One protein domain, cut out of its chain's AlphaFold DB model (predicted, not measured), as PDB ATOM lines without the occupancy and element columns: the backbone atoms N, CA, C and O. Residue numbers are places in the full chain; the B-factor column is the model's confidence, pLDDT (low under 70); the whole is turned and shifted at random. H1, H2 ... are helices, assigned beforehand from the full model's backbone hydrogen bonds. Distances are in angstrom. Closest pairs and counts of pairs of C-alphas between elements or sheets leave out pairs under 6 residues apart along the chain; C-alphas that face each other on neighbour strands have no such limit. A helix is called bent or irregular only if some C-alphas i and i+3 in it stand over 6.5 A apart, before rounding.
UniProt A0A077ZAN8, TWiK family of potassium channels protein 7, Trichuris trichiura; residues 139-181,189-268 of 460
ATOM      1  N   THR A 139      -8.467  52.492  53.680       91.11
ATOM      2  CA  THR A 139      -7.471  53.216  52.876       91.11
ATOM      3  C   THR A 139      -7.468  52.747  51.423       91.11
ATOM      4  O   THR A 139      -7.500  53.590  50.530       91.11
ATOM      5  N   THR A 140      -7.524  51.438  51.161       89.03
ATOM      6  CA  THR A 140      -7.616  50.888  49.795       89.03
ATOM      7  C   THR A 140      -8.886  51.343  49.078       89.03
ATOM      8  O   THR A 140      -8.787  51.795  47.940       89.03
ATOM      9  N   ALA A 141     -10.049  51.356  49.739       87.77
ATOM     10  CA  ALA A 141     -11.293  51.869  49.153       87.77
ATOM     11  C   ALA A 141     -11.205  53.361  48.776       87.77
ATOM     12  O   ALA A 141     -11.684  53.787  47.722       87.77
ATOM     13  N   ASN A 142     -10.566  54.180  49.614       89.34
ATOM     14  CA  ASN A 142     -10.375  55.602  49.318       89.34
ATOM     15  C   ASN A 142      -9.394  55.825  48.158       89.34
ATOM     16  O   ASN A 142      -9.654  56.652  47.282       89.34
ATOM     17  N   VAL A 143      -8.295  55.066  48.113       89.13
ATOM     18  CA  VAL A 143      -7.324  55.127  47.010       89.13
ATOM     19  C   VAL A 143      -7.958  54.649  45.698       89.13
ATOM     20  O   VAL A 143      -7.785  55.301  44.668       89.13
ATOM     21  N   ALA A 144      -8.764  53.585  45.729       85.76
ATOM     22  CA  ALA A 144      -9.513  53.081  44.578       85.76
ATOM     23  C   ALA A 144     -10.457  54.145  43.990       85.76
ATOM     24  O   ALA A 144     -10.483  54.362  42.777       85.76
ATOM     25  N   LYS A 145     -11.180  54.890  44.836       84.41
ATOM     26  CA  LYS A 145     -12.027  56.015  44.395       84.41
ATOM     27  C   LYS A 145     -11.226  57.141  43.742       84.41
ATOM     28  O   LYS A 145     -11.661  57.713  42.745       84.41
ATOM     29  N   PHE A 146     -10.051  57.459  44.277       87.75
ATOM     30  CA  PHE A 146      -9.171  58.446  43.655       87.75
ATOM     31  C   PHE A 146      -8.687  57.971  42.275       87.75
ATOM     32  O   PHE A 146      -8.732  58.721  41.296       87.75
ATOM     33  N   MET A 147      -8.296  56.698  42.166       83.18
ATOM     34  CA  MET A 147      -7.895  56.099  40.896       83.18
ATOM     35  C   MET A 147      -9.042  56.044  39.882       83.18
ATOM     36  O   MET A 147      -8.807  56.308  38.703       83.18
ATOM     37  N   SER A 148     -10.282  55.773  40.301       83.20
ATOM     38  CA  SER A 148     -11.438  55.742  39.395       83.20
ATOM     39  C   SER A 148     -11.737  57.106  38.780       83.20
ATOM     40  O   SER A 148     -11.994  57.181  37.577       83.20
ATOM     41  N   ALA A 149     -11.594  58.191  39.545       83.55
ATOM     42  CA  ALA A 149     -11.682  59.550  39.017       83.55
ATOM     43  C   ALA A 149     -10.575  59.833  37.984       83.55
ATOM     44  O   ALA A 149     -10.844  60.387  36.913       83.55
ATOM     45  N   GLY A 150      -9.341  59.400  38.267       82.48
ATOM     46  CA  GLY A 150      -8.217  59.507  37.333       82.48
ATOM     47  C   GLY A 150      -8.448  58.732  36.030       82.48
ATOM     48  O   GLY A 150      -8.269  59.277  34.938       82.48
ATOM     49  N   VAL A 151      -8.911  57.483  36.129       81.94
ATOM     50  CA  VAL A 151      -9.254  56.635  34.977       81.94
ATOM     51  C   VAL A 151     -10.404  57.237  34.176       81.94
ATOM     52  O   VAL A 151     -10.327  57.282  32.952       81.94
ATOM     53  N   TYR A 152     -11.443  57.758  34.835       81.31
ATOM     54  CA  TYR A 152     -12.553  58.431  34.164       81.31
ATOM     55  C   TYR A 152     -12.074  59.645  33.354       81.31
ATOM     56  O   TYR A 152     -12.435  59.799  32.186       81.31
ATOM     57  N   PHE A 153     -11.199  60.473  33.928       85.67
ATOM     58  CA  PHE A 153     -10.605  61.613  33.228       85.67
ATOM     59  C   PHE A 153      -9.780  61.190  32.002       85.67
ATOM     60  O   PHE A 153      -9.923  61.771  30.921       85.67
ATOM     61  N   LEU A 154      -8.942  60.158  32.150       82.32
ATOM     62  CA  LEU A 154      -8.174  59.568  31.050       82.32
ATOM     63  C   LEU A 154      -9.093  59.008  29.958       82.32
ATOM     64  O   LEU A 154      -8.859  59.256  28.776       82.32
ATOM     65  N   TYR A 155     -10.166  58.317  30.344       82.05
ATOM     66  CA  TYR A 155     -11.147  57.742  29.431       82.05
ATOM     67  C   TYR A 155     -11.879  58.815  28.620       82.05
ATOM     68  O   TYR A 155     -11.948  58.719  27.396       82.05
ATOM     69  N   VAL A 156     -12.357  59.886  29.263       83.93
ATOM     70  CA  VAL A 156     -13.007  61.006  28.566       83.93
ATOM     71  C   VAL A 156     -12.039  61.670  27.586       83.93
ATOM     72  O   VAL A 156     -12.393  61.901  26.429       83.93
ATOM     73  N   LYS A 157     -10.788  61.921  27.992       84.19
ATOM     74  CA  LYS A 157      -9.763  62.457  27.082       84.19
ATOM     75  C   LYS A 157      -9.479  61.528  25.904       84.19
ATOM     76  O   LYS A 157      -9.368  62.007  24.775       84.19
ATOM     77  N   TYR A 158      -9.381  60.223  26.150       87.85
ATOM     78  CA  TYR A 158      -9.192  59.217  25.109       87.85
ATOM     79  C   TYR A 158     -10.347  59.227  24.104       87.85
ATOM     80  O   TYR A 158     -10.101  59.268  22.901       87.85
ATOM     81  N   LEU A 159     -11.598  59.262  24.572       83.06
ATOM     82  CA  LEU A 159     -12.769  59.338  23.697       83.06
ATOM     83  C   LEU A 159     -12.756  60.606  22.835       83.06
ATOM     84  O   LEU A 159     -12.958  60.526  21.623       83.06
ATOM     85  N   LEU A 160     -12.436  61.761  23.426       89.47
ATOM     86  CA  LEU A 160     -12.319  63.023  22.690       89.47
ATOM     87  C   LEU A 160     -11.203  62.974  21.636       89.47
ATOM     88  O   LEU A 160     -11.371  63.483  20.525       89.47
ATOM     89  N   LEU A 161     -10.060  62.360  21.956       90.70
ATOM     90  CA  LEU A 161      -8.957  62.185  21.013       90.70
ATOM     91  C   LEU A 161      -9.331  61.219  19.882       90.70
ATOM     92  O   LEU A 161      -9.051  61.496  18.715       90.70
ATOM     93  N   ARG A 162     -10.004  60.115  20.215       85.38
ATOM     94  CA  ARG A 162     -10.503  59.126  19.258       85.38
ATOM     95  C   ARG A 162     -11.468  59.761  18.265       85.38
ATOM     96  O   ARG A 162     -11.328  59.519  17.072       85.38
ATOM     97  N   GLU A 163     -12.404  60.594  18.715       86.55
ATOM     98  CA  GLU A 163     -13.305  61.309  17.806       86.55
ATOM     99  C   GLU A 163     -12.560  62.255  16.863       86.55
ATOM    100  O   GLU A 163     -12.870  62.304  15.672       86.55
ATOM    101  N   LYS A 164     -11.566  62.998  17.368       86.39
ATOM    102  CA  LYS A 164     -10.735  63.879  16.536       86.39
ATOM    103  C   LYS A 164      -9.972  63.086  15.475       86.39
ATOM    104  O   LYS A 164     -10.020  63.454  14.302       86.39
ATOM    105  N   MET A 165      -9.330  61.983  15.863       85.60
ATOM    106  CA  MET A 165      -8.648  61.084  14.925       85.60
ATOM    107  C   MET A 165      -9.616  60.452  13.929       85.60
ATOM    108  O   MET A 165      -9.300  60.388  12.749       85.60
ATOM    109  N   PHE A 166     -10.802  60.027  14.364       86.10
ATOM    110  CA  PHE A 166     -11.808  59.442  13.480       86.10
ATOM    111  C   PHE A 166     -12.297  60.450  12.435       86.10
ATOM    112  O   PHE A 166     -12.398  60.114  11.257       86.10
ATOM    113  N   ARG A 167     -12.532  61.710  12.828       86.76
ATOM    114  CA  ARG A 167     -12.853  62.792  11.882       86.76
ATOM    115  C   ARG A 167     -11.688  63.066  10.928       86.76
ATOM    116  O   ARG A 167     -11.915  63.149   9.725       86.76
ATOM    117  N   ALA A 168     -10.457  63.152  11.431       84.52
ATOM    118  CA  ALA A 168      -9.265  63.366  10.606       84.52
ATOM    119  C   ALA A 168      -9.045  62.225   9.597       84.52
ATOM    120  O   ALA A 168      -8.838  62.478   8.411       84.52
ATOM    121  N   LEU A 169      -9.167  60.971  10.041       86.77
ATOM    122  CA  LEU A 169      -9.065  59.790   9.193       86.77
ATOM    123  C   LEU A 169     -10.194  59.748   8.165       86.77
ATOM    124  O   LEU A 169      -9.923  59.475   7.004       86.77
ATOM    125  N   ASN A 170     -11.439  60.057   8.538       79.09
ATOM    126  CA  ASN A 170     -12.539  60.135   7.576       79.09
ATOM    127  C   ASN A 170     -12.317  61.241   6.539       79.09
ATOM    128  O   ASN A 170     -12.595  61.019   5.364       79.09
ATOM    129  N   HIS A 171     -11.758  62.390   6.931       83.34
ATOM    130  CA  HIS A 171     -11.349  63.427   5.983       83.34
ATOM    131  C   HIS A 171     -10.257  62.934   5.023       83.34
ATOM    132  O   HIS A 171     -10.358  63.158   3.816       83.34
ATOM    133  N   LEU A 172      -9.237  62.230   5.520       81.71
ATOM    134  CA  LEU A 172      -8.179  61.651   4.684       81.71
ATOM    135  C   LEU A 172      -8.708  60.537   3.774       81.71
ATOM    136  O   LEU A 172      -8.422  60.541   2.581       81.71
ATOM    137  N   LYS A 173      -9.540  59.632   4.297       76.26
ATOM    138  CA  LYS A 173     -10.211  58.563   3.547       76.26
ATOM    139  C   LYS A 173     -11.078  59.136   2.429       76.26
ATOM    140  O   LYS A 173     -11.013  58.651   1.306       76.26
ATOM    141  N   GLN A 174     -11.850  60.189   2.703       75.57
ATOM    142  CA  GLN A 174     -12.627  60.883   1.673       75.57
ATOM    143  C   GLN A 174     -11.736  61.528   0.603       75.57
ATOM    144  O   GLN A 174     -12.092  61.489  -0.572       75.57
ATOM    145  N   ARG A 175     -10.578  62.096   0.973       74.75
ATOM    146  CA  ARG A 175      -9.601  62.620  -0.003       74.75
ATOM    147  C   ARG A 175      -8.972  61.503  -0.836       74.75
ATOM    148  O   ARG A 175      -8.837  61.678  -2.039       74.75
ATOM    149  N   TYR A 176      -8.643  60.367  -0.226       66.20
ATOM    150  CA  TYR A 176      -8.091  59.203  -0.919       66.20
ATOM    151  C   TYR A 176      -9.086  58.610  -1.929       66.20
ATOM    152  O   TYR A 176      -8.736  58.461  -3.094       66.20
ATOM    153  N   ILE A 177     -10.345  58.380  -1.529       62.34
ATOM    154  CA  ILE A 177     -11.415  57.895  -2.428       62.34
ATOM    155  C   ILE A 177     -11.648  58.863  -3.598       62.34
ATOM    156  O   ILE A 177     -11.964  58.440  -4.702       62.34
ATOM    157  N   ARG A 178     -11.482  60.172  -3.374       64.99
ATOM    158  CA  ARG A 178     -11.637  61.185  -4.426       64.99
ATOM    159  C   ARG A 178     -10.443  61.244  -5.390       64.99
ATOM    160  O   ARG A 178     -10.619  61.725  -6.501       64.99
ATOM    161  N   MET A 179      -9.252  60.805  -4.970       63.69
ATOM    162  CA  MET A 179      -8.027  60.854  -5.784       63.69
ATOM    163  C   MET A 179      -7.721  59.538  -6.512       63.69
ATOM    164  O   MET A 179      -7.177  59.588  -7.606       63.69
ATOM    165  N   ASN A 180      -8.107  58.386  -5.956       53.42
ATOM    166  CA  ASN A 180      -7.825  57.071  -6.535       53.42
ATOM    167  C   ASN A 180      -9.139  56.316  -6.802       53.42
ATOM    168  O   ASN A 180      -9.685  55.669  -5.910       53.42
ATOM    169  N   VAL A 181      -9.645  56.418  -8.038       54.62
ATOM    170  CA  VAL A 181     -10.852  55.712  -8.526       54.62
ATOM    171  C   VAL A 181     -10.541  54.282  -9.007       54.62
ATOM    172  O   VAL A 181     -11.453  53.488  -9.219       54.62
ATOM    173  N   GLU A 189      -6.199  35.666  -3.922       57.58
ATOM    174  CA  GLU A 189      -5.853  34.229  -3.879       57.58
ATOM    175  C   GLU A 189      -4.517  33.941  -3.170       57.58
ATOM    176  O   GLU A 189      -4.415  32.982  -2.404       57.58
ATOM    177  N   ALA A 190      -3.505  34.798  -3.355       56.31
ATOM    178  CA  ALA A 190      -2.233  34.684  -2.634       56.31
ATOM    179  C   ALA A 190      -2.401  35.023  -1.142       56.31
ATOM    180  O   ALA A 190      -1.807  34.356  -0.291       56.31
ATOM    181  N   ASP A 191      -3.268  35.995  -0.829       58.28
ATOM    182  CA  ASP A 191      -3.610  36.353   0.547       58.28
ATOM    183  C   ASP A 191      -4.311  35.190   1.264       58.28
ATOM    184  O   ASP A 191      -3.982  34.929   2.413       58.28
ATOM    185  N   GLN A 192      -5.200  34.433   0.604       57.12
ATOM    186  CA  GLN A 192      -5.902  33.285   1.208       57.12
ATOM    187  C   GLN A 192      -4.972  32.115   1.561       57.12
ATOM    188  O   GLN A 192      -5.104  31.517   2.630       57.12
ATOM    189  N   MET A 193      -4.004  31.804   0.697       55.10
ATOM    190  CA  MET A 193      -3.066  30.701   0.929       55.10
ATOM    191  C   MET A 193      -2.011  31.058   1.995       55.10
ATOM    192  O   MET A 193      -1.610  30.213   2.805       55.10
ATOM    193  N   LEU A 194      -1.612  32.333   2.057       57.75
ATOM    194  CA  LEU A 194      -0.753  32.859   3.116       57.75
ATOM    195  C   LEU A 194      -1.523  32.989   4.447       57.75
ATOM    196  O   LEU A 194      -0.968  32.655   5.491       57.75
ATOM    197  N   LEU A 195      -2.818  33.340   4.419       61.93
ATOM    198  CA  LEU A 195      -3.695  33.338   5.600       61.93
ATOM    199  C   LEU A 195      -3.773  31.948   6.234       61.93
ATOM    200  O   LEU A 195      -3.588  31.819   7.435       61.93
ATOM    201  N   GLN A 196      -3.980  30.896   5.439       63.43
ATOM    202  CA  GLN A 196      -4.187  29.540   5.960       63.43
ATOM    203  C   GLN A 196      -2.907  28.918   6.559       63.43
ATOM    204  O   GLN A 196      -2.947  28.155   7.531       63.43
ATOM    205  N   SER A 197      -1.742  29.262   6.004       61.26
ATOM    206  CA  SER A 197      -0.437  28.852   6.548       61.26
ATOM    207  C   SER A 197      -0.017  29.678   7.771       61.26
ATOM    208  O   SER A 197       0.610  29.136   8.683       61.26
ATOM    209  N   LEU A 198      -0.416  30.953   7.849       59.74
ATOM    210  CA  LEU A 198      -0.307  31.744   9.072       59.74
ATOM    211  C   LEU A 198      -1.265  31.241  10.156       59.74
ATOM    212  O   LEU A 198      -0.805  31.034  11.266       59.74
ATOM    213  N   GLU A 199      -2.528  30.928   9.850       57.21
ATOM    214  CA  GLU A 199      -3.525  30.435  10.819       57.21
ATOM    215  C   GLU A 199      -3.068  29.157  11.541       57.21
ATOM    216  O   GLU A 199      -3.250  29.013  12.750       57.21
ATOM    217  N   THR A 200      -2.425  28.232  10.824       57.51
ATOM    218  CA  THR A 200      -1.929  26.968  11.399       57.51
ATOM    219  C   THR A 200      -0.673  27.155  12.256       57.51
ATOM    220  O   THR A 200      -0.548  26.532  13.314       57.51
ATOM    221  N   LEU A 201       0.242  28.043  11.850       55.05
ATOM    222  CA  LEU A 201       1.469  28.359  12.592       55.05
ATOM    223  C   LEU A 201       1.197  29.297  13.784       55.05
ATOM    224  O   LEU A 201       1.852  29.202  14.825       55.05
ATOM    225  N   GLU A 202       0.187  30.155  13.653       56.67
ATOM    226  CA  GLU A 202      -0.361  31.026  14.686       56.67
ATOM    227  C   GLU A 202      -1.122  30.205  15.729       56.67
ATOM    228  O   GLU A 202      -0.865  30.398  16.906       56.67
ATOM    229  N   TYR A 203      -1.925  29.200  15.358       57.74
ATOM    230  CA  TYR A 203      -2.631  28.331  16.316       57.74
ATOM    231  C   TYR A 203      -1.692  27.628  17.321       57.74
ATOM    232  O   TYR A 203      -1.948  27.629  18.529       57.74
ATOM    233  N   VAL A 204      -0.563  27.074  16.856       57.07
ATOM    234  CA  VAL A 204       0.422  26.386  17.720       57.07
ATOM    235  C   VAL A 204       1.279  27.380  18.516       57.07
ATOM    236  O   VAL A 204       1.609  27.116  19.671       57.07
ATOM    237  N   ARG A 205       1.608  28.550  17.948       59.94
ATOM    238  CA  ARG A 205       2.273  29.636  18.691       59.94
ATOM    239  C   ARG A 205       1.346  30.385  19.636       59.94
ATOM    240  O   ARG A 205       1.873  31.048  20.515       59.94
ATOM    241  N   LEU A 206       0.029  30.297  19.473       63.62
ATOM    242  CA  LEU A 206      -0.984  30.916  20.326       63.62
ATOM    243  C   LEU A 206      -1.282  30.040  21.549       63.62
ATOM    244  O   LEU A 206      -1.555  30.570  22.618       63.62
ATOM    245  N   SER A 207      -1.155  28.712  21.451       68.65
ATOM    246  CA  SER A 207      -1.438  27.810  22.578       68.65
ATOM    247  C   SER A 207      -0.484  28.009  23.767       68.65
ATOM    248  O   SER A 207      -0.940  28.121  24.903       68.65
ATOM    249  N   ALA A 208       0.825  28.137  23.530       67.54
ATOM    250  CA  ALA A 208       1.817  28.390  24.580       67.54
ATOM    251  C   ALA A 208       1.611  29.727  25.335       67.54
ATOM    252  O   ALA A 208       1.568  29.704  26.567       67.54
ATOM    253  N   PRO A 209       1.440  30.889  24.670       73.40
ATOM    254  CA  PRO A 209       1.131  32.140  25.345       73.40
ATOM    255  C   PRO A 209      -0.270  32.128  25.950       73.40
ATOM    256  O   PRO A 209      -0.456  32.796  26.956       73.40
ATOM    257  N   VAL A 210      -1.234  31.364  25.424       74.15
ATOM    258  CA  VAL A 210      -2.544  31.184  26.076       74.15
ATOM    259  C   VAL A 210      -2.398  30.418  27.389       74.15
ATOM    260  O   VAL A 210      -2.939  30.859  28.396       74.15
ATOM    261  N   ILE A 211      -1.633  29.324  27.428       74.30
ATOM    262  CA  ILE A 211      -1.363  28.591  28.676       74.30
ATOM    263  C   ILE A 211      -0.617  29.492  29.666       74.30
ATOM    264  O   ILE A 211      -1.007  29.573  30.829       74.30
ATOM    265  N   LEU A 212       0.406  30.222  29.210       76.23
ATOM    266  CA  LEU A 212       1.123  31.184  30.047       76.23
ATOM    267  C   LEU A 212       0.190  32.293  30.554       76.23
ATOM    268  O   LEU A 212       0.246  32.634  31.729       76.23
ATOM    269  N   LEU A 213      -0.700  32.820  29.709       78.04
ATOM    270  CA  LEU A 213      -1.707  33.817  30.076       78.04
ATOM    271  C   LEU A 213      -2.699  33.263  31.102       78.04
ATOM    272  O   LEU A 213      -3.092  33.996  31.999       78.04
ATOM    273  N   ILE A 214      -3.087  31.991  31.001       76.68
ATOM    274  CA  ILE A 214      -3.962  31.334  31.980       76.68
ATOM    275  C   ILE A 214      -3.234  31.163  33.314       76.68
ATOM    276  O   ILE A 214      -3.812  31.489  34.343       76.68
ATOM    277  N   ILE A 215      -1.975  30.708  33.320       75.57
ATOM    278  CA  ILE A 215      -1.189  30.525  34.553       75.57
ATOM    279  C   ILE A 215      -0.907  31.877  35.219       75.57
ATOM    280  O   ILE A 215      -1.190  32.057  36.401       75.57
ATOM    281  N   VAL A 216      -0.400  32.851  34.456       79.07
ATOM    282  CA  VAL A 216      -0.141  34.216  34.941       79.07
ATOM    283  C   VAL A 216      -1.447  34.893  35.345       79.07
ATOM    284  O   VAL A 216      -1.487  35.576  36.361       79.07
ATOM    285  N   GLY A 217      -2.522  34.678  34.589       77.85
ATOM    286  CA  GLY A 217      -3.853  35.198  34.874       77.85
ATOM    287  C   GLY A 217      -4.453  34.604  36.142       77.85
ATOM    288  O   GLY A 217      -5.031  35.343  36.927       77.85
ATOM    289  N   TYR A 218      -4.269  33.308  36.386       76.17
ATOM    290  CA  TYR A 218      -4.679  32.643  37.620       76.17
ATOM    291  C   TYR A 218      -3.878  33.160  38.818       76.17
ATOM    292  O   TYR A 218      -4.484  33.594  39.795       76.17
ATOM    293  N   ALA A 219      -2.543  33.202  38.717       73.55
ATOM    294  CA  ALA A 219      -1.691  33.749  39.771       73.55
ATOM    295  C   ALA A 219      -2.074  35.207  40.075       73.55
ATOM    296  O   ALA A 219      -2.323  35.564  41.222       73.55
ATOM    297  N   ALA A 220      -2.238  36.032  39.035       77.27
ATOM    298  CA  ALA A 220      -2.709  37.403  39.160       77.27
ATOM    299  C   ALA A 220      -4.078  37.477  39.835       77.27
ATOM    300  O   ALA A 220      -4.236  38.242  40.774       77.27
ATOM    301  N   LEU A 221      -5.058  36.690  39.392       78.61
ATOM    302  CA  LEU A 221      -6.415  36.706  39.929       78.61
ATOM    303  C   LEU A 221      -6.430  36.331  41.415       78.61
ATOM    304  O   LEU A 221      -7.051  37.034  42.202       78.61
ATOM    305  N   VAL A 222      -5.732  35.263  41.800       78.22
ATOM    306  CA  VAL A 222      -5.647  34.788  43.190       78.22
ATOM    307  C   VAL A 222      -4.987  35.836  44.086       78.22
ATOM    308  O   VAL A 222      -5.472  36.089  45.189       78.22
ATOM    309  N   SER A 223      -3.924  36.485  43.609       76.37
ATOM    310  CA  SER A 223      -3.252  37.567  44.329       76.37
ATOM    311  C   SER A 223      -4.101  38.840  44.421       76.37
ATOM    312  O   SER A 223      -4.146  39.483  45.465       76.37
ATOM    313  N   ILE A 224      -4.780  39.209  43.332       81.33
ATOM    314  CA  ILE A 224      -5.548  40.453  43.193       81.33
ATOM    315  C   ILE A 224      -6.884  40.385  43.932       81.33
ATOM    316  O   ILE A 224      -7.282  41.356  44.569       81.33
ATOM    317  N   LEU A 225      -7.566  39.239  43.876       80.15
ATOM    318  CA  LEU A 225      -8.788  38.978  44.639       80.15
ATOM    319  C   LEU A 225      -8.511  38.691  46.120       80.15
ATOM    320  O   LEU A 225      -9.432  38.292  46.827       80.15
ATOM    321  N   THR A 226      -7.258  38.831  46.566       81.13
ATOM    322  CA  THR A 226      -6.818  38.536  47.934       81.13
ATOM    323  C   THR A 226      -7.207  37.137  48.409       81.13
ATOM    324  O   THR A 226      -7.491  36.937  49.583       81.13
ATOM    325  N   VAL A 227      -7.249  36.169  47.489       77.95
ATOM    326  CA  VAL A 227      -7.514  34.756  47.802       77.95
ATOM    327  C   VAL A 227      -6.234  34.093  48.302       77.95
ATOM    328  O   VAL A 227      -6.277  33.328  49.257       77.95
ATOM    329  N   GLY A 228      -5.108  34.400  47.644       77.92
ATOM    330  CA  GLY A 228      -3.758  34.096  48.113       77.92
ATOM    331  C   GLY A 228      -3.496  32.642  48.508       77.92
ATOM    332  O   GLY A 228      -3.003  32.387  49.597       77.92
ATOM    333  N   PHE A 229      -3.743  31.684  47.605       73.21
ATOM    334  CA  PHE A 229      -3.504  30.256  47.874       73.21
ATOM    335  C   PHE A 229      -2.059  29.898  48.273       73.21
ATOM    336  O   PHE A 229      -1.844  28.817  48.816       73.21
ATOM    337  N   GLY A 230      -1.073  30.764  48.006       73.07
ATOM    338  CA  GLY A 230       0.333  30.498  48.348       73.07
ATOM    339  C   GLY A 230       1.058  29.568  47.372       73.07
ATOM    340  O   GLY A 230       2.191  29.177  47.619       73.07
ATOM    341  N   ASP A 231       0.433  29.212  46.251       73.07
ATOM    342  CA  ASP A 231       0.984  28.309  45.237       73.07
ATOM    343  C   ASP A 231       2.004  28.975  44.299       73.07
ATOM    344  O   ASP A 231       2.935  28.312  43.824       73.07
ATOM    345  N   PHE A 232       1.842  30.278  44.055       72.10
ATOM    346  CA  PHE A 232       2.757  31.125  43.291       72.10
ATOM    347  C   PHE A 232       3.234  32.305  44.143       72.10
ATOM    348  O   PHE A 232       2.588  33.352  44.211       72.10
ATOM    349  N   VAL A 233       4.397  32.137  44.773       73.38
ATOM    350  CA  VAL A 233       5.064  33.174  45.569       73.38
ATOM    351  C   VAL A 233       6.341  33.614  44.851       73.38
ATOM    352  O   VAL A 233       7.065  32.770  44.320       73.38
ATOM    353  N   PRO A 234       6.650  34.920  44.793       73.03
ATOM    354  CA  PRO A 234       7.916  35.408  44.259       73.03
ATOM    355  C   PRO A 234       9.084  34.957  45.149       73.03
ATOM    356  O   PRO A 234       9.421  35.625  46.120       73.03
ATOM    357  N   SER A 235       9.728  33.841  44.804       68.92
ATOM    358  CA  SER A 235      10.866  33.309  45.575       68.92
ATOM    359  C   SER A 235      12.137  34.160  45.440       68.92
ATOM    360  O   SER A 235      12.990  34.185  46.324       68.92
ATOM    361  N   GLU A 236      12.291  34.881  44.329       75.08
ATOM    362  CA  GLU A 236      13.507  35.639  44.037       75.08
ATOM    363  C   GLU A 236      13.469  37.038  44.683       75.08
ATOM    364  O   GLU A 236      12.636  37.880  44.330       75.08
ATOM    365  N   LYS A 237      14.453  37.338  45.548       71.44
ATOM    366  CA  LYS A 237      14.575  38.608  46.302       71.44
ATOM    367  C   LYS A 237      14.415  39.869  45.434       71.44
ATOM    368  O   LYS A 237      13.819  40.852  45.872       71.44
ATOM    369  N   ARG A 238      14.908  39.845  44.188       76.60
ATOM    370  CA  ARG A 238      14.843  40.976  43.238       76.60
ATOM    371  C   ARG A 238      13.425  41.297  42.764       76.60
ATOM    372  O   ARG A 238      13.129  42.455  42.481       76.60
ATOM    373  N   PHE A 239      12.552  40.295  42.689       78.78
ATOM    374  CA  PHE A 239      11.187  40.462  42.194       78.78
ATOM    375  C   PHE A 239      10.170  40.711  43.314       78.78
ATOM    376  O   PHE A 239       9.060  41.137  43.006       78.78
ATOM    377  N   ILE A 240      10.539  40.555  44.596       80.13
ATOM    378  CA  ILE A 240       9.637  40.783  45.742       80.13
ATOM    379  C   ILE A 240       9.044  42.200  45.706       80.13
ATOM    380  O   ILE A 240       7.827  42.359  45.738       80.13
ATOM    381  N   ILE A 241       9.865  43.243  45.561       83.59
ATOM    382  CA  ILE A 241       9.372  44.634  45.561       83.59
ATOM    383  C   ILE A 241       8.452  44.900  44.359       83.59
ATOM    384  O   ILE A 241       7.394  45.510  44.506       83.59
ATOM    385  N   ILE A 242       8.824  44.412  43.173       84.29
ATOM    386  CA  ILE A 242       8.013  44.564  41.956       84.29
ATOM    387  C   ILE A 242       6.671  43.845  42.126       84.29
ATOM    388  O   ILE A 242       5.625  44.409  41.814       84.29
ATOM    389  N   SER A 243       6.690  42.633  42.683       79.12
ATOM    390  CA  SER A 243       5.484  41.859  42.972       79.12
ATOM    391  C   SER A 243       4.588  42.566  43.993       79.12
ATOM    392  O   SER A 243       3.373  42.565  43.842       79.12
ATOM    393  N   MET A 244       5.173  43.253  44.978       83.12
ATOM    394  CA  MET A 244       4.451  44.014  45.992       83.12
ATOM    395  C   MET A 244       3.683  45.184  45.366       83.12
ATOM    396  O   MET A 244       2.496  45.365  45.633       83.12
ATOM    397  N   ILE A 245       4.341  45.943  44.483       85.47
ATOM    398  CA  ILE A 245       3.709  47.035  43.730       85.47
ATOM    399  C   ILE A 245       2.612  46.477  42.820       85.47
ATOM    400  O   ILE A 245       1.514  47.024  42.781       85.47
ATOM    401  N   TYR A 246       2.894  45.380  42.117       83.83
ATOM    402  CA  TYR A 246       1.938  44.725  41.231       83.83
ATOM    403  C   TYR A 246       0.673  44.282  41.974       83.83
ATOM    404  O   TYR A 246      -0.435  44.608  41.555       83.83
ATOM    405  N   VAL A 247       0.839  43.597  43.104       83.00
ATOM    406  CA  VAL A 247      -0.254  43.145  43.968       83.00
ATOM    407  C   VAL A 247      -1.059  44.332  44.493       83.00
ATOM    408  O   VAL A 247      -2.283  44.301  44.447       83.00
ATOM    409  N   PHE A 248      -0.393  45.402  44.936       84.26
ATOM    410  CA  PHE A 248      -1.072  46.591  45.446       84.26
ATOM    411  C   PHE A 248      -1.878  47.313  44.356       84.26
ATOM    412  O   PHE A 248      -3.046  47.631  44.558       84.26
ATOM    413  N   VAL A 249      -1.297  47.527  43.171       84.46
ATOM    414  CA  VAL A 249      -2.002  48.130  42.026       84.46
ATOM    415  C   VAL A 249      -3.156  47.243  41.566       84.46
ATOM    416  O   VAL A 249      -4.248  47.737  41.295       84.46
ATOM    417  N   GLY A 250      -2.938  45.931  41.505       83.73
ATOM    418  CA  GLY A 250      -3.965  44.973  41.129       83.73
ATOM    419  C   GLY A 250      -5.133  44.953  42.118       83.73
ATOM    420  O   GLY A 250      -6.282  45.026  41.688       83.73
ATOM    421  N   LEU A 251      -4.857  44.976  43.426       85.80
ATOM    422  CA  LEU A 251      -5.868  45.119  44.480       85.80
ATOM    423  C   LEU A 251      -6.701  46.398  44.301       85.80
ATOM    424  O   LEU A 251      -7.929  46.371  44.411       85.80
ATOM    425  N   LEU A 252      -6.055  47.521  43.978       85.62
ATOM    426  CA  LEU A 252      -6.749  48.783  43.708       85.62
ATOM    427  C   LEU A 252      -7.654  48.684  42.473       85.62
ATOM    428  O   LEU A 252      -8.781  49.169  42.491       85.62
ATOM    429  N   ILE A 253      -7.214  48.001  41.417       84.00
ATOM    430  CA  ILE A 253      -8.044  47.779  40.226       84.00
ATOM    431  C   ILE A 253      -9.239  46.872  40.552       84.00
ATOM    432  O   ILE A 253     -10.363  47.185  40.163       84.00
ATOM    433  N   ALA A 254      -9.040  45.775  41.287       83.53
ATOM    434  CA  ALA A 254     -10.136  44.879  41.654       83.53
ATOM    435  C   ALA A 254     -11.177  45.561  42.543       83.53
ATOM    436  O   ALA A 254     -12.371  45.429  42.287       83.53
ATOM    437  N   THR A 255     -10.742  46.339  43.533       85.34
ATOM    438  CA  THR A 255     -11.652  47.126  44.383       85.34
ATOM    439  C   THR A 255     -12.435  48.157  43.564       85.34
ATOM    440  O   THR A 255     -13.655  48.235  43.701       85.34
ATOM    441  N   MET A 256     -11.799  48.850  42.609       84.12
ATOM    442  CA  MET A 256     -12.501  49.718  41.648       84.12
ATOM    443  C   MET A 256     -13.537  48.958  40.804       84.12
ATOM    444  O   MET A 256     -14.641  49.457  40.559       84.12
ATOM    445  N   CYS A 257     -13.204  47.756  40.333       80.42
ATOM    446  CA  CYS A 257     -14.129  46.920  39.571       80.42
ATOM    447  C   CYS A 257     -15.326  46.478  40.423       80.42
ATOM    448  O   CYS A 257     -16.462  46.570  39.962       80.42
ATOM    449  N   ILE A 258     -15.098  46.051  41.666       82.73
ATOM    450  CA  ILE A 258     -16.168  45.660  42.593       82.73
ATOM    451  C   ILE A 258     -17.105  46.846  42.852       82.73
ATOM    452  O   ILE A 258     -18.321  46.693  42.732       82.73
ATOM    453  N   ASP A 259     -16.559  48.036  43.107       81.34
ATOM    454  CA  ASP A 259     -17.348  49.251  43.339       81.34
ATOM    455  C   ASP A 259     -18.189  49.635  42.110       81.34
ATOM    456  O   ASP A 259     -19.388  49.906  42.218       81.34
ATOM    457  N   THR A 260     -17.591  49.625  40.914       78.96
ATOM    458  CA  THR A 260     -18.295  49.986  39.668       78.96
ATOM    459  C   THR A 260     -19.388  48.984  39.299       78.96
ATOM    460  O   THR A 260     -20.492  49.390  38.923       78.96
ATOM    461  N   VAL A 261     -19.122  47.683  39.448       79.74
ATOM    462  CA  VAL A 261     -20.128  46.630  39.262       79.74
ATOM    463  C   VAL A 261     -21.230  46.759  40.311       79.74
ATOM    464  O   VAL A 261     -22.404  46.650  39.963       79.74
ATOM    465  N   GLY A 262     -20.887  47.064  41.565       77.13
ATOM    466  CA  GLY A 262     -21.849  47.317  42.637       77.13
ATOM    467  C   GLY A 262     -22.822  48.447  42.295       77.13
ATOM    468  O   GLY A 262     -24.037  48.258  42.373       77.13
ATOM    469  N   VAL A 263     -22.309  49.589  41.822       75.57
ATOM    470  CA  VAL A 263     -23.135  50.725  41.373       75.57
ATOM    471  C   VAL A 263     -24.000  50.347  40.167       75.57
ATOM    472  O   VAL A 263     -25.179  50.704  40.113       75.57
ATOM    473  N   HIS A 264     -23.454  49.595  39.207       75.49
ATOM    474  CA  HIS A 264     -24.215  49.163  38.038       75.49
ATOM    475  C   HIS A 264     -25.348  48.200  38.407       75.49
ATOM    476  O   HIS A 264     -26.466  48.365  37.925       75.49
ATOM    477  N   LEU A 265     -25.088  47.223  39.281       73.30
ATOM    478  CA  LEU A 265     -26.094  46.282  39.769       73.30
ATOM    479  C   LEU A 265     -27.169  46.983  40.603       73.30
ATOM    480  O   LEU A 265     -28.346  46.656  40.455       73.30
ATOM    481  N   ALA A 266     -26.797  47.964  41.431       66.31
ATOM    482  CA  ALA A 266     -27.755  48.796  42.156       66.31
ATOM    483  C   ALA A 266     -28.662  49.572  41.183       66.31
ATOM    484  O   ALA A 266     -29.885  49.462  41.252       66.31
ATOM    485  N   GLY A 267     -28.076  50.251  40.191       61.53
ATOM    486  CA  GLY A 267     -28.842  50.960  39.163       61.53
ATOM    487  C   GLY A 267     -29.667  50.036  38.258       61.53
ATOM    488  O   GLY A 267     -30.735  50.423  37.782       61.53
ATOM    489  N   ALA A 268     -29.205  48.807  38.013       65.09
ATOM    490  CA  ALA A 268     -29.949  47.799  37.268       65.09
ATOM    491  C   ALA A 268     -31.157  47.301  38.064       65.09
ATOM    492  O   ALA A 268     -32.242  47.225  37.491       65.09
TER     493      ALA A 268
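AT A GLANCE: This is residues 139 to 181 and 189 to 268 of the 460 residues of the protein "TWiK family of potassium channels protein 7" of Trichuris trichiura (UniProt A0A077ZAN8). Two long helices, H1 and H2, make the arms of an open frame, reaching away from a third helix, H3, which crosses between them near one end of the frame. Residues 149 to 181 and 189 to 214 stand free as the arms, with empty space between them, and the two ends of H3, residues 237 to 241 and 261 to 268, stick out sideways. The printed part has 123 residues with three named helices, in the order H1, H2, H3, and no named strand; its class is all helix. It is extended, with a radius of gyration of the C-alphas of 22.3 A and spans of 62 by 40 by 36 A.

IN THESE COORDINATES: H1, residues 139 to 179, begins at C-alpha 139 (-7.471, 53.216, 52.876) and is 59.2 A long. H2, residues 189 to 224, is 47.5 A long and has a kink of 37 degrees near residue 204. H3, residues 237 to 268, is 46.4 A long and ends at C-alpha 268 (-29.949, 47.799, 37.268). It is only just irregular: C-alphas 238 and 241 are 7.0 A apart.

HOW THE PARTS SIT: H1 touches H3 with residues 140 to 148 alone, about perpendicular at 81 degrees; their closest C-alphas, of Ala 144 and Leu 252, are 5.2 A apart. H2 touches H3 with residues 220 to 224 alone, about perpendicular at 85 degrees; their closest C-alphas, of Ile 224 and Leu 251, are 4.9 A apart. H1 and H2 are apart. Every O i to N i+4 pair is within hydrogen-bond range in H1, against 29 of 32 in H2 and 26 of 28 in H3.

THE WHOLE: The two C-alphas farthest apart, of Val 181 and Gly 230, are 63.2 A apart. Residues 182 to 188 are cut out, and C-alphas 181 and 189 are 22.5 A apart across the cut. The link from H2 to H3, residues 225 to 236, is long. The mean pLDDT of the printed part is 76.1; it is under 70 at residues 176 to 181, 189 to 208, 235 and 266 to 268.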